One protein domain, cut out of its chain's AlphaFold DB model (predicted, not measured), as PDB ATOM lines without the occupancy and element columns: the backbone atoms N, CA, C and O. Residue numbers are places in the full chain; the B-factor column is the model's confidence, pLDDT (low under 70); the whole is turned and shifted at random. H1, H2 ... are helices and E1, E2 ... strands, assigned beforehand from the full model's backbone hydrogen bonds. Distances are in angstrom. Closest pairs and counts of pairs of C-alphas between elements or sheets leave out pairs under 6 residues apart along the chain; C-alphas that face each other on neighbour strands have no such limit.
ATOM      1  N   ARG A 126      12.035 143.373 367.798       97.50
ATOM      2  CA  ARG A 126      12.974 142.793 366.830       97.50
ATOM      3  C   ARG A 126      14.342 142.590 367.458       97.50
ATOM      4  O   ARG A 126      14.731 143.317 368.369       97.50
ATOM      5  N   ILE A 127      15.101 141.632 366.941       98.19
ATOM      6  CA  ILE A 127      16.516 141.454 367.287       98.19
ATOM      7  C   ILE A 127      17.325 141.746 366.039       98.19
ATOM      8  O   ILE A 127      16.978 141.287 364.957       98.19
ATOM      9  N   VAL A 128      18.398 142.518 366.176       98.00
ATOM     10  CA  VAL A 128      19.227 142.914 365.036       98.00
ATOM     11  C   VAL A 128      20.704 142.733 365.327       98.00
ATOM     12  O   VAL A 128      21.191 143.042 366.416       98.00
ATOM     13  N   GLY A 129      21.424 142.260 364.315       97.56
ATOM     14  CA  GLY A 129      22.878 142.201 364.321       97.56
ATOM     15  C   GLY A 129      23.523 143.411 363.654       97.56
ATOM     16  O   GLY A 129      22.842 144.298 363.129       97.56
ATOM     17  N   PRO A 130      24.869 143.444 363.577       97.31
ATOM     18  CA  PRO A 130      25.598 144.490 362.857       97.31
ATOM     19  C   PRO A 130      25.166 144.655 361.394       97.31
ATOM     20  O   PRO A 130      25.279 145.747 360.846       97.31
ATOM     21  N   ARG A 131      24.662 143.581 360.772       96.50
ATOM     22  CA  ARG A 131      24.234 143.551 359.365       96.50
ATOM     23  C   ARG A 131      22.805 144.054 359.139       96.50
ATOM     24  O   ARG A 131      22.472 144.391 358.007       96.50
ATOM     25  N   ASP A 132      21.993 144.137 360.192       95.12
ATOM     26  CA  ASP A 132      20.555 144.411 360.079       95.12
ATOM     27  C   ASP A 132      20.187 145.848 360.481       95.12
ATOM     28  O   ASP A 132      19.111 146.327 360.140       95.12
ATOM     29  N   ARG A 133      21.097 146.574 361.152       90.06
ATOM     30  CA  ARG A 133      20.849 147.929 361.690       90.06
ATOM     31  C   ARG A 133      20.253 148.914 360.679       90.06
ATOM     32  O   ARG A 133      19.393 149.702 361.041       90.06
ATOM     33  N   GLY A 134      20.712 148.879 359.429       92.69
ATOM     34  CA  GLY A 134      20.265 149.799 358.377       92.69
ATOM     35  C   GLY A 134      18.908 149.456 357.753       92.69
ATOM     36  O   GLY A 134      18.502 150.130 356.814       92.69
ATOM     37  N   ARG A 135      18.240 148.392 358.214       95.44
ATOM     38  CA  ARG A 135      16.971 147.892 357.656       95.44
ATOM     39  C   ARG A 135      15.766 148.177 358.553       95.44
ATOM     40  O   ARG A 135      14.667 147.714 358.265       95.44
ATOM     41  N   LEU A 136      15.979 148.887 359.657       95.75
ATOM     42  CA  LEU A 136      14.926 149.190 360.612       95.75
ATOM     43  C   LEU A 136      14.025 150.323 360.099       95.75
ATOM     44  O   LEU A 136      14.542 151.294 359.539       95.75
ATOM     45  N   PRO A 137      12.700 150.235 360.312       96.00
ATOM     46  CA  PRO A 137      11.809 151.372 360.130       96.00
ATOM     47  C   PRO A 137      12.271 152.576 360.956       96.00
ATOM     48  O   PRO A 137      12.769 152.418 362.070       96.00
ATOM     49  N   ALA A 138      12.057 153.787 360.440       96.75
ATOM     50  CA  ALA A 138      12.450 155.020 361.131       96.75
ATOM     51  C   ALA A 138      11.744 155.213 362.488       96.75
ATOM     52  O   ALA A 138      12.279 155.886 363.364       96.75
ATOM     53  N   SER A 139      10.563 154.615 362.669       96.81
ATOM     54  CA  SER A 139       9.794 154.638 363.919       96.81
ATOM     55  C   SER A 139      10.311 153.667 364.989       96.81
ATOM     56  O   SER A 139       9.894 153.756 366.143       96.81
ATOM     57  N   THR A 140      11.192 152.728 364.633       97.75
ATOM     58  CA  THR A 140      11.682 151.704 365.560       97.75
ATOM     59  C   THR A 140      12.824 152.242 366.418       97.75
ATOM     60  O   THR A 140      13.867 152.661 365.913       97.75
ATOM     61  N   LEU A 141      12.669 152.154 367.739       97.94
ATOM     62  CA  LEU A 141      13.702 152.538 368.692       97.94
ATOM     63  C   LEU A 141      14.795 151.460 368.764       97.94
ATOM     64  O   LEU A 141      14.564 150.347 369.235       97.94
ATOM     65  N   LEU A 142      16.009 151.798 368.327       98.25
ATOM     66  CA  LEU A 142      17.171 150.914 368.433       98.25
ATOM     67  C   LEU A 142      17.786 150.976 369.837       98.25
ATOM     68  O   LEU A 142      18.337 151.998 370.244       98.25
ATOM     69  N   ILE A 143      17.773 149.850 370.547       98.50
ATOM     70  CA  ILE A 143      18.323 149.702 371.896       98.50
ATOM     71  C   ILE A 143      19.584 148.845 371.813       98.50
ATOM     72  O   ILE A 143      19.533 147.651 371.516       98.50
ATOM     73  N   ASN A 144      20.745 149.447 372.070       98.56
ATOM     74  CA  ASN A 144      22.004 148.712 372.136       98.56
ATOM     75  C   ASN A 144      22.127 148.002 373.487       98.56
ATOM     76  O   ASN A 144      22.392 148.639 374.497       98.56
ATOM     77  N   THR A 145      21.968 146.681 373.489       98.44
ATOM     78  CA  THR A 145      21.996 145.861 374.714       98.44
ATOM     79  C   THR A 145      23.405 145.388 375.090       98.44
ATOM     80  O   THR A 145      23.585 144.586 376.001       98.44
ATOM     81  N   THR A 146      24.432 145.820 374.355       98.25
ATOM     82  CA  THR A 146      25.820 145.398 374.573       98.25
ATOM     83  C   THR A 146      26.550 146.353 375.516       98.25
ATOM     84  O   THR A 146      26.154 147.502 375.694       98.25
ATOM     85  N   SER A 147      27.694 145.922 376.046       97.25
ATOM     86  CA  SER A 147      28.594 146.773 376.838       97.25
ATOM     87  C   SER A 147      29.202 147.941 376.051       97.25
ATOM     88  O   SER A 147      29.878 148.785 376.625       97.25
ATOM     89  N   HIS A 148      28.976 148.005 374.735       97.44
ATOM     90  CA  HIS A 148      29.402 149.109 373.874       97.44
ATOM     91  C   HIS A 148      28.300 150.162 373.699       97.44
ATOM     92  O   HIS A 148      28.382 150.997 372.793       97.44
ATOM     93  N   SER A 149      27.219 150.093 374.478       97.44
ATOM     94  CA  SER A 149      26.186 151.115 374.402       97.44
ATOM     95  C   SER A 149      26.716 152.472 374.853       97.44
ATOM     96  O   SER A 149      27.388 152.584 375.870       97.44
ATOM     97  N   ALA A 150      26.384 153.512 374.088       97.31
ATOM     98  CA  ALA A 150      26.643 154.895 374.475       97.31
ATOM     99  C   ALA A 150      25.607 155.416 375.486       97.31
ATOM    100  O   ALA A 150      25.823 156.454 376.102       97.31
ATOM    101  N   SER A 151      24.473 154.722 375.630       97.56
ATOM    102  CA  SER A 151      23.414 155.112 376.552       97.56
ATOM    103  C   SER A 151      23.588 154.379 377.875       97.56
ATOM    104  O   SER A 151      23.478 153.152 377.923       97.56
ATOM    105  N   GLU A 152      23.841 155.143 378.936       96.75
ATOM    106  CA  GLU A 152      24.137 154.641 380.280       96.75
ATOM    107  C   GLU A 152      23.109 153.611 380.757       96.75
ATOM    108  O   GLU A 152      23.490 152.492 381.097       96.75
ATOM    109  N   TRP A 153      21.811 153.918 380.661       97.88
ATOM    110  CA  TRP A 153      20.768 153.011 381.150       97.88
ATOM    111  C   TRP A 153      20.779 151.652 380.442       97.88
ATOM    112  O   TRP A 153      20.525 150.636 381.061       97.88
ATOM    113  N   THR A 154      21.114 151.584 379.153       97.88
ATOM    114  CA  THR A 154      21.114 150.296 378.430       97.88
ATOM    115  C   THR A 154      22.322 149.413 378.746       97.88
ATOM    116  O   THR A 154      22.320 148.237 378.385       97.88
ATOM    117  N   THR A 155      23.356 149.942 379.412       97.06
ATOM    118  CA  THR A 155      24.558 149.157 379.745       97.06
ATOM    119  C   THR A 155      24.258 148.023 380.726       97.06
ATOM    120  O   THR A 155      24.858 146.952 380.617       97.06
ATOM    121  N   GLU A 156      23.267 148.200 381.606       98.00
ATOM    122  CA  GLU A 156      22.810 147.169 382.548       98.00
ATOM    123  C   GLU A 156      22.106 145.993 381.853       98.00
ATOM    124  O   GLU A 156      21.964 144.929 382.444       98.00
ATOM    125  N   LEU A 157      21.728 146.123 380.576       98.50
ATOM    126  CA  LEU A 157      21.215 144.995 379.792       98.50
ATOM    127  C   LEU A 157      22.335 144.036 379.356       98.50
ATOM    128  O   LEU A 157      22.058 142.938 378.876       98.50
ATOM    129  N   SER A 158      23.606 144.420 379.489       98.44
ATOM    130  CA  SER A 158      24.722 143.597 379.034       98.44
ATOM    131  C   SER A 158      25.212 142.630 380.119       98.44
ATOM    132  O   SER A 158      25.491 143.062 381.241       98.44
ATOM    133  N   PRO A 159      25.498 141.353 379.785       98.38
ATOM    134  CA  PRO A 159      26.047 140.373 380.736       98.38
ATOM    135  C   PRO A 159      27.398 140.773 381.360       98.38
ATOM    136  O   PRO A 159      27.846 140.174 382.337       98.38
ATOM    137  N   ALA A 256      17.092 148.381 386.644       98.19
ATOM    138  CA  ALA A 256      16.255 149.509 386.231       98.19
ATOM    139  C   ALA A 256      16.140 149.585 384.699       98.19
ATOM    140  O   ALA A 256      15.099 149.952 384.152       98.19
ATOM    141  N   ALA A 257      17.196 149.179 383.994       98.50
ATOM    142  CA  ALA A 257      17.202 149.111 382.543       98.50
ATOM    143  C   ALA A 257      16.166 148.143 381.971       98.50
ATOM    144  O   ALA A 257      15.507 148.463 380.979       98.50
ATOM    145  N   PHE A 258      16.004 146.966 382.579       98.56
ATOM    146  CA  PHE A 258      15.004 146.004 382.132       98.56
ATOM    147  C   PHE A 258      13.581 146.473 382.437       98.56
ATOM    148  O   PHE A 258      12.710 146.339 381.576       98.56
ATOM    149  N   ALA A 259      13.349 147.086 383.603       97.88
ATOM    150  CA  ALA A 259      12.065 147.713 383.923       97.88
ATOM    151  C   ALA A 259      11.683 148.767 382.868       97.88
ATOM    152  O   ALA A 259      10.614 148.686 382.266       97.88
ATOM    153  N   ARG A 260      12.616 149.664 382.529       98.12
ATOM    154  CA  ARG A 260      12.419 150.661 381.469       98.12
ATOM    155  C   ARG A 260      12.172 150.032 380.096       98.12
ATOM    156  O   ARG A 260      11.331 150.507 379.338       98.12
ATOM    157  N   LEU A 261      12.901 148.971 379.746       98.25
ATOM    158  CA  LEU A 261      12.696 148.262 378.481       98.25
ATOM    159  C   LEU A 261      11.282 147.671 378.390       98.25
ATOM    160  O   LEU A 261      10.645 147.768 377.341       98.25
ATOM    161  N   ARG A 262      10.776 147.100 379.487       97.19
ATOM    162  CA  ARG A 262       9.397 146.603 379.571       97.19
ATOM    163  C   ARG A 262       8.379 147.719 379.393       97.19
ATOM    164  O   ARG A 262       7.433 147.530 378.640       97.19
ATOM    165  N   GLU A 263       8.572 148.857 380.056       96.38
ATOM    166  CA  GLU A 263       7.678 150.017 379.946       96.38
ATOM    167  C   GLU A 263       7.578 150.525 378.508       96.38
ATOM    168  O   GLU A 263       6.476 150.772 378.029       96.38
ATOM    169  N   LEU A 264       8.706 150.616 377.792       96.62
ATOM    170  CA  LEU A 264       8.718 151.013 376.381       96.62
ATOM    171  C   LEU A 264       7.839 150.078 375.538       96.62
ATOM    172  O   LEU A 264       6.943 150.534 374.830       96.62
ATOM    173  N   VAL A 265       8.057 148.768 375.654       96.81
ATOM    174  CA  VAL A 265       7.300 147.765 374.891       96.81
ATOM    175  C   VAL A 265       5.818 147.766 375.277       96.81
ATOM    176  O   VAL A 265       4.954 147.762 374.400       96.81
ATOM    177  N   ALA A 266       5.512 147.806 376.577       93.50
ATOM    178  CA  ALA A 266       4.143 147.845 377.088       93.50
ATOM    179  C   ALA A 266       3.404 149.130 376.681       93.50
ATOM    180  O   ALA A 266       2.201 149.096 376.447       93.50
ATOM    181  N   GLY A 267       4.128 150.242 376.533       94.62
ATOM    182  CA  GLY A 267       3.612 151.510 376.021       94.62
ATOM    183  C   GLY A 267       3.362 151.533 374.509       94.62
ATOM    184  O   GLY A 267       2.962 152.570 373.987       94.62
ATOM    185  N   GLY A 268       3.589 150.427 373.793       95.56
ATOM    186  CA  GLY A 268       3.366 150.345 372.347       95.56
ATOM    187  C   GLY A 268       4.564 150.759 371.487       95.56
ATOM    188  O   GLY A 268       4.441 150.811 370.265       95.56
ATOM    189  N   GLN A 269       5.728 151.056 372.078       97.44
ATOM    190  CA  GLN A 269       6.918 151.433 371.311       97.44
ATOM    191  C   GLN A 269       7.513 150.212 370.600       97.44
ATOM    192  O   GLN A 269       7.945 149.258 371.246       97.44
ATOM    193  N   ASP A 270       7.630 150.284 369.275       97.75
ATOM    194  CA  ASP A 270       8.425 149.331 368.500       97.75
ATOM    195  C   ASP A 270       9.903 149.445 368.882       97.75
ATOM    196  O   ASP A 270      10.501 150.522 368.765       97.75
ATOM    197  N   VAL A 271      10.510 148.333 369.292       98.31
ATOM    198  CA  VAL A 271      11.915 148.274 369.703       98.31
ATOM    199  C   VAL A 271      12.708 147.271 368.870       98.31
ATOM    200  O   VAL A 271      12.247 146.178 368.538       98.31
ATOM    201  N   ALA A 272      13.958 147.622 368.577       98.44
ATOM    202  CA  ALA A 272      14.951 146.710 368.029       98.44
ATOM    203  C   ALA A 272      16.099 146.540 369.025       98.44
ATOM    204  O   ALA A 272      16.813 147.493 369.339       98.44
ATOM    205  N   LEU A 273      16.300 145.319 369.508       98.56
ATOM    206  CA  LEU A 273      17.385 144.960 370.410       98.56
ATOM    207  C   LEU A 273      18.633 144.637 369.592       98.56
ATOM    208  O   LEU A 273      18.685 143.635 368.876       98.56
ATOM    209  N   PHE A 274      19.649 145.489 369.690       98.62
ATOM    210  CA  PHE A 274      20.933 145.235 369.056       98.62
ATOM    211  C   PHE A 274      21.829 144.359 369.931       98.62
ATOM    212  O   PHE A 274      22.058 144.668 371.105       98.62
ATOM    213  N   ASP A 275      22.409 143.335 369.305       98.25
ATOM    214  CA  ASP A 275      23.414 142.432 369.863       98.25
ATOM    215  C   ASP A 275      24.450 142.082 368.777       98.25
ATOM    216  O   ASP A 275      24.130 142.037 367.588       98.25
ATOM    217  N   PHE A 276      25.705 141.831 369.154       97.44
ATOM    218  CA  PHE A 276      26.730 141.388 368.202       97.44
ATOM    219  C   PHE A 276      26.423 140.013 367.607       97.44
ATOM    220  O   PHE A 276      26.763 139.771 366.449       97.44
ATOM    221  N   ASP A 277      25.774 139.154 368.391       97.19
ATOM    222  CA  ASP A 277      25.343 137.816 367.994       97.19
ATOM    223  C   ASP A 277      23.847 137.798 367.592       97.19
ATOM    224  O   ASP A 277      23.269 136.741 367.340       97.19
ATOM    225  N   GLY A 278      23.214 138.977 367.525       97.56
ATOM    226  CA  GLY A 278      21.827 139.168 367.110       97.56
ATOM    227  C   GLY A 278      21.630 139.039 365.602       97.56
ATOM    228  O   GLY A 278      22.553 139.239 364.810       97.56
ATOM    229  N   TYR A 279      20.405 138.713 365.203       97.62
ATOM    230  CA  TYR A 279      19.949 138.748 363.816       97.62
ATOM    231  C   TYR A 279      18.422 138.785 363.759       97.62
ATOM    232  O   TYR A 279      17.756 138.281 364.668       97.62
ATOM    233  N   ASP A 280      17.882 139.335 362.669       96.81
ATOM    234  CA  ASP A 280      16.434 139.439 362.456       96.81
ATOM    235  C   ASP A 280      15.829 138.084 362.065       96.81
ATOM    236  O   ASP A 280      15.690 137.732 360.892       96.81
ATOM    237  N   HIS A 281      15.537 137.280 363.086       95.94
ATOM    238  CA  HIS A 281      14.945 135.958 362.918       95.94
ATOM    239  C   HIS A 281      13.466 136.021 362.503       95.94
ATOM    240  O   HIS A 281      13.005 135.107 361.821       95.94
ATOM    241  N   ASP A 282      12.749 137.102 362.845       93.94
ATOM    242  CA  ASP A 282      11.337 137.278 362.490       93.94
ATOM    243  C   ASP A 282      11.186 137.474 360.981       93.94
ATOM    244  O   ASP A 282      10.415 136.764 360.338       93.94
ATOM    245  N   SER A 283      11.989 138.367 360.389       93.31
ATOM    246  CA  SER A 283      11.997 138.583 358.934       93.31
ATOM    247  C   SER A 283      12.441 137.342 358.151       93.31
ATOM    248  O   SER A 283      12.108 137.196 356.978       93.31
ATOM    249  N   ALA A 284      13.190 136.439 358.789       93.69
ATOM    250  CA  ALA A 284      13.587 135.159 358.210       93.69
ATOM    251  C   ALA A 284      12.533 134.049 358.392       93.69
ATOM    252  O   ALA A 284      12.764 132.928 357.941       93.69
ATOM    253  N   GLY A 285      11.413 134.322 359.075       94.19
ATOM    254  CA  GLY A 285      10.401 133.314 359.402       94.19
ATOM    255  C   GLY A 285      10.916 132.214 360.337       94.19
ATOM    256  O   GLY A 285      10.367 131.115 360.356       94.19
ATOM    257  N   VAL A 286      11.992 132.476 361.086       94.00
ATOM    258  CA  VAL A 286      12.593 131.512 362.011       94.00
ATOM    259  C   VAL A 286      11.991 131.747 363.398       94.00
ATOM    260  O   VAL A 286      12.260 132.789 364.003       94.00
ATOM    261  N   PRO A 287      11.194 130.810 363.945       94.81
ATOM    262  CA  PRO A 287      10.589 130.995 365.258       94.81
ATOM    263  C   PRO A 287      11.665 131.039 366.345       94.81
ATOM    264  O   PRO A 287      12.730 130.426 366.217       94.81
ATOM    265  N   LEU A 288      11.376 131.722 367.458       95.31
ATOM    266  CA  LEU A 288      12.340 131.882 368.551       95.31
ATOM    267  C   LEU A 288      12.847 130.525 369.063       95.31
ATOM    268  O   LEU A 288      14.043 130.371 369.278       95.31
ATOM    269  N   ARG A 289      11.983 129.504 369.149       95.81
ATOM    270  CA  ARG A 289      12.371 128.119 369.479       95.81
ATOM    271  C   ARG A 289      13.456 127.554 368.567       95.81
ATOM    272  O   ARG A 289      14.385 126.927 369.066       95.81
ATOM    273  N   ALA A 290      13.362 127.768 367.256       95.56
ATOM    274  CA  ALA A 290      14.387 127.293 366.330       95.56
ATOM    275  C   ALA A 290      15.719 127.999 366.602       95.56
ATOM    276  O   ALA A 290      16.751 127.340 366.671       95.56
ATOM    277  N   VAL A 291      15.690 129.305 366.893       96.50
ATOM    278  CA  VAL A 291      16.883 130.025 367.361       96.50
ATOM    279  C   VAL A 291      17.419 129.421 368.662       96.50
ATOM    280  O   VAL A 291      18.633 129.265 368.799       96.50
ATOM    281  N   LEU A 292      16.535 129.045 369.602       96.44
ATOM    282  CA  LEU A 292      16.859 128.431 370.900       96.44
ATOM    283  C   LEU A 292      17.572 127.078 370.807       96.44
ATOM    284  O   LEU A 292      18.356 126.739 371.695       96.44
ATOM    285  N   LEU A 293      17.349 126.347 369.720       96.94
ATOM    286  CA  LEU A 293      17.882 125.003 369.507       96.94
ATOM    287  C   LEU A 293      18.970 124.943 368.426       96.94
ATOM    288  O   LEU A 293      19.569 123.889 368.231       96.94
ATOM    289  N   ASP A 294      19.255 126.051 367.740       96.62
ATOM    290  CA  ASP A 294      20.274 126.101 366.693       96.62
ATOM    291  C   ASP A 294      21.694 126.000 367.283       96.62
ATOM    292  O   ASP A 294      22.141 126.865 368.043       96.62
ATOM    293  N   GLU A 295      22.408 124.931 366.926       96.31
ATOM    294  CA  GLU A 295      23.818 124.708 367.274       96.31
ATOM    295  C   GLU A 295      24.788 125.377 366.294       96.31
ATOM    296  O   GLU A 295      25.967 125.567 366.600       96.31
ATOM    297  N   THR A 296      24.310 125.718 365.099       95.62
ATOM    298  CA  THR A 296      25.129 126.212 363.989       95.62
ATOM    299  C   THR A 296      25.313 127.725 364.022       95.62
ATOM    300  O   THR A 296      26.222 128.257 363.377       95.62
ATOM    301  N   ARG A 297      24.478 128.430 364.792       95.25
ATOM    302  CA  ARG A 297      24.494 129.890 364.903       95.25
ATOM    303  C   ARG A 297      24.644 130.336 366.354       95.25
ATOM    304  O   ARG A 297      24.084 129.718 367.256       95.25
ATOM    305  N   PRO A 298      25.375 131.436 366.598       93.94
ATOM    306  CA  PRO A 298      25.423 132.020 367.926       93.94
ATOM    307  C   PRO A 298      24.051 132.599 368.304       93.94
ATOM    308  O   PRO A 298      23.312 133.095 367.453       93.94
ATOM    309  N   MET A 299      23.742 132.558 369.599       94.12
ATOM    310  CA  MET A 299      22.605 133.246 370.207       94.12
ATOM    311  C   MET A 299      23.142 134.243 371.235       94.12
ATOM    312  O   MET A 299      23.738 133.834 372.232       94.12
ATOM    313  N   GLY A 300      22.934 135.535 370.985       95.50
ATOM    314  CA  GLY A 300      23.214 136.602 371.951       95.50
ATOM    315  C   GLY A 300      22.171 136.701 373.072       95.50
ATOM    316  O   GLY A 300      21.131 136.036 373.038       95.50
ATOM    317  N   HIS A 301      22.413 137.552 374.069       98.50
ATOM    318  CA  HIS A 301      21.474 137.762 375.182       98.50
ATOM    319  C   HIS A 301      20.192 138.481 374.757       98.50
ATOM    320  O   HIS A 301      19.165 138.308 375.413       98.50
ATOM    321  N   ALA A 302      20.196 139.222 373.645       98.50
ATOM    322  CA  ALA A 302      18.981 139.871 373.140       98.50
ATOM    323  C   ALA A 302      17.829 138.885 372.852       98.50
ATOM    324  O   ALA A 302      16.662 139.256 372.981       98.50
ATOM    325  N   PHE A 303      18.129 137.619 372.533       98.50
ATOM    326  CA  PHE A 303      17.108 136.573 372.377       98.50
ATOM    327  C   PHE A 303      16.453 136.185 373.704       98.50
ATOM    328  O   PHE A 303      15.249 135.940 373.737       98.50
ATOM    329  N   VAL A 304      17.220 136.190 374.799       98.50
ATOM    330  CA  VAL A 304      16.677 135.978 376.145       98.50
ATOM    331  C   VAL A 304      15.797 137.164 376.524       98.50
ATOM    332  O   VAL A 304      14.647 136.952 376.880       98.50
ATOM    333  N   LEU A 305      16.271 138.406 376.348       98.62
ATOM    334  CA  LEU A 305      15.470 139.616 376.601       98.62
ATOM    335  C   LEU A 305      14.133 139.596 375.858       98.62
ATOM    336  O   LEU A 305      13.095 139.837 376.469       98.62
ATOM    337  N   LYS A 306      14.146 139.274 374.558       98.06
ATOM    338  CA  LYS A 306      12.916 139.142 373.770       98.06
ATOM    339  C   LYS A 306      11.975 138.102 374.377       98.06
ATOM    340  O   LYS A 306      10.785 138.369 374.486       98.06
ATOM    341  N   ALA A 307      12.489 136.954 374.811       97.44
ATOM    342  CA  ALA A 307      11.663 135.954 375.475       97.44
ATOM    343  C   ALA A 307      11.056 136.471 376.788       97.44
ATOM    344  O   ALA A 307       9.865 136.277 377.007       97.44
ATOM    345  N   LEU A 308      11.831 137.175 377.622       97.62
ATOM    346  CA  LEU A 308      11.318 137.752 378.872       97.62
ATOM    347  C   LEU A 308      10.204 138.776 378.614       97.62
ATOM    348  O   LEU A 308       9.231 138.850 379.358       97.62
ATOM    349  N   LEU A 309      10.331 139.565 377.545       96.75
ATOM    350  CA  LEU A 309       9.334 140.565 377.165       96.75
ATOM    351  C   LEU A 309       8.059 139.941 376.579       96.75
ATOM    352  O   LEU A 309       6.980 140.485 376.786       96.75
ATOM    353  N   LEU A 310       8.168 138.819 375.859       94.44
ATOM    354  CA  LEU A 310       7.024 138.145 375.232       94.44
ATOM    355  C   LEU A 310       6.273 137.206 376.183       94.44
ATOM    356  O   LEU A 310       5.052 137.115 376.116       94.44
ATOM    357  N   PHE A 311       6.991 136.488 377.046       94.56
ATOM    358  CA  PHE A 311       6.433 135.394 377.851       94.56
ATOM    359  C   PHE A 311       6.451 135.673 379.361       94.56
ATOM    360  O   PHE A 311       5.972 134.850 380.139       94.56
ATOM    361  N   GLY A 312       6.982 136.825 379.777       94.94
ATOM    362  CA  GLY A 312       7.100 137.232 381.176       94.94
ATOM    363  C   GLY A 312       8.526 137.116 381.721       94.94
ATOM    364  O   GLY A 312       9.333 136.297 381.284       94.94
ATOM    365  N   ASP A 313       8.836 137.940 382.720       95.31
ATOM    366  CA  ASP A 313      10.169 138.059 383.333       95.31
ATOM    367  C   ASP A 313      10.660 136.780 384.038       95.31
ATOM    368  O   ASP A 313      11.866 136.559 384.167       95.31
ATOM    369  N   GLY A 314       9.737 135.912 384.455       95.38
ATOM    370  CA  GLY A 314      10.013 134.606 385.050       95.38
ATOM    371  C   GLY A 314      10.173 133.451 384.058       95.38
ATOM    372  O   GLY A 314      10.446 132.336 384.507       95.38
ATOM    373  N   VAL A 315      10.017 133.675 382.745       95.94
ATOM    374  CA  VAL A 315       9.915 132.577 381.772       95.94
ATOM    375  C   VAL A 315      11.145 131.656 381.795       95.94
ATOM    376  O   VAL A 315      12.308 132.083 381.752       95.94
ATOM    377  N   ALA A 316      10.880 130.359 381.893       97.06
ATOM    378  CA  ALA A 316      11.857 129.294 381.740       97.06
ATOM    379  C   ALA A 316      12.013 128.929 380.252       97.06
ATOM    380  O   ALA A 316      11.051 129.036 379.487       97.06
ATOM    381  N   PRO A 317      13.201 128.490 379.805       96.25
ATOM    382  CA  PRO A 317      13.408 128.139 378.404       96.25
ATOM    383  C   PRO A 317      12.429 127.061 377.920       96.25
ATOM    384  O   PRO A 317      11.956 127.154 376.794       96.25
ATOM    385  N   GLU A 318      12.062 126.096 378.764       96.31
ATOM    386  CA  GLU A 318      11.099 125.034 378.448       96.31
ATOM    387  C   GLU A 318       9.737 125.609 378.037       96.31
ATOM    388  O   GLU A 318       9.186 125.214 377.013       96.31
ATOM    389  N   GLN A 319       9.259 126.636 378.746       94.62
ATOM    390  CA  GLN A 319       7.996 127.307 378.425       94.62
ATOM    391  C   GLN A 319       8.058 127.990 377.052       94.62
ATOM    392  O   GLN A 319       7.090 127.959 376.294       94.62
ATOM    393  N   VAL A 320       9.206 128.572 376.683       94.38
ATOM    394  CA  VAL A 320       9.403 129.143 375.339       94.38
ATOM    395  C   VAL A 320       9.400 128.042 374.281       94.38
ATOM    396  O   VAL A 320       8.810 128.212 373.218       94.38
ATOM    397  N   LEU A 321      10.043 126.906 374.562       94.81
ATOM    398  CA  LEU A 321      10.111 125.768 373.644       94.81
ATOM    399  C   LEU A 321       8.753 125.082 373.433       94.81
ATOM    400  O   LEU A 321       8.546 124.520 372.360       94.81
ATOM    401  N   GLU A 322       7.854 125.138 374.417       92.00
ATOM    402  CA  GLU A 322       6.481 124.619 374.341       92.00
ATOM    403  C   GLU A 322       5.519 125.593 373.644       92.00
ATOM    404  O   GLU A 322       4.605 125.172 372.942       92.00
ATOM    405  N   THR A 323       5.732 126.902 373.812       83.44
ATOM    406  CA  THR A 323       4.790 127.940 373.355       83.44
ATOM    407  C   THR A 323       5.117 128.483 371.963       83.44
ATOM    408  O   THR A 323       4.273 129.125 371.357       83.44
ATOM    409  N   ALA A 324       6.322 128.269 371.428       61.50
ATOM    410  CA  ALA A 324       6.798 128.981 370.233       61.50
ATOM    411  C   ALA A 324       6.072 128.672 368.906       61.50
ATOM    412  O   ALA A 324       6.376 129.331 367.912       61.50
ATOM    413  N   ASP A 325       5.129 127.729 368.889       63.62
ATOM    414  CA  ASP A 325       4.209 127.527 367.759       63.62
ATOM    415  C   ASP A 325       2.922 128.373 367.892       63.62
ATOM    416  O   ASP A 325       2.136 128.486 366.952       63.62
TER     417      ASP A 325
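AT A GLANCE: This is residues 126 to 159 and 256 to 325 of the 340 residues of an uncharacterized protein of Methylibium petroleiphilum (strain ATCC BAA-1232 / LMG 22953 / PM1) (UniProt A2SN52). H4 sits in the middle of the domain, with a small parallel sheet of three strands on one side of it and the helix pair H3 and H5 on the other. H1 and H2 form a second pair, toward the E2 side of the sheet. The printed part has 104 residues; along it come E1, E2, H1, H2, E3, H3, H4 and H5, and the sheet's order is E1, E3, E2. The class is mixed, helices and strands, with 50 residues in named elements, under half. The whole is compact, with a radius of gyration of the C-alphas of 13.1 A, and rounded, spanning 34 by 30 by 26 A.

HOW THE PARTS SIT: E1, residues 126 to 128, is parallel to E3, residues 271 to 274; N 126 and O 271 are within hydrogen-bond range at 2.9 A. E3 is parallel to E2, residues 141 to 144, with N 143 and O 272 at 2.8 A. H1, residues 152 to 155, touches H2, residues 256 to 266; their closest C-alphas, Trp 153 and Ala 257, are 5.5 A apart. H2 only grazes the sheet, with its residues 261 to 265. H4, residues 301 to 311, is on the sheet over E1 and E3 at a height of 10.1 A, along the strands. H3, residues 288 to 293, touches H5, residues 317 to 323, at a steep tilt of 50 degrees, opposite ways; the closest C-alphas, Arg 289 and Leu 321, are 5.3 A apart. Every O i to N i+4 pair is within hydrogen-bond range in H2, H3, H4 and H5; H1 is too short for one.

IN THESE COORDINATES: E1 begins at C-alpha 126 (12.974, 142.793, 366.830). H2 measures 15.3 A and H4 15.5 A from first to last C-alpha. H5 ends at C-alpha 323 (4.790, 127.940, 373.355).

THE WHOLE: Residues 160 to 255 are not printed, and C-alphas 159 and 256 are 14.5 A apart. The links E1 to E2 and E3 to H3 are long. Residues 324 to 325 have pLDDT under 70.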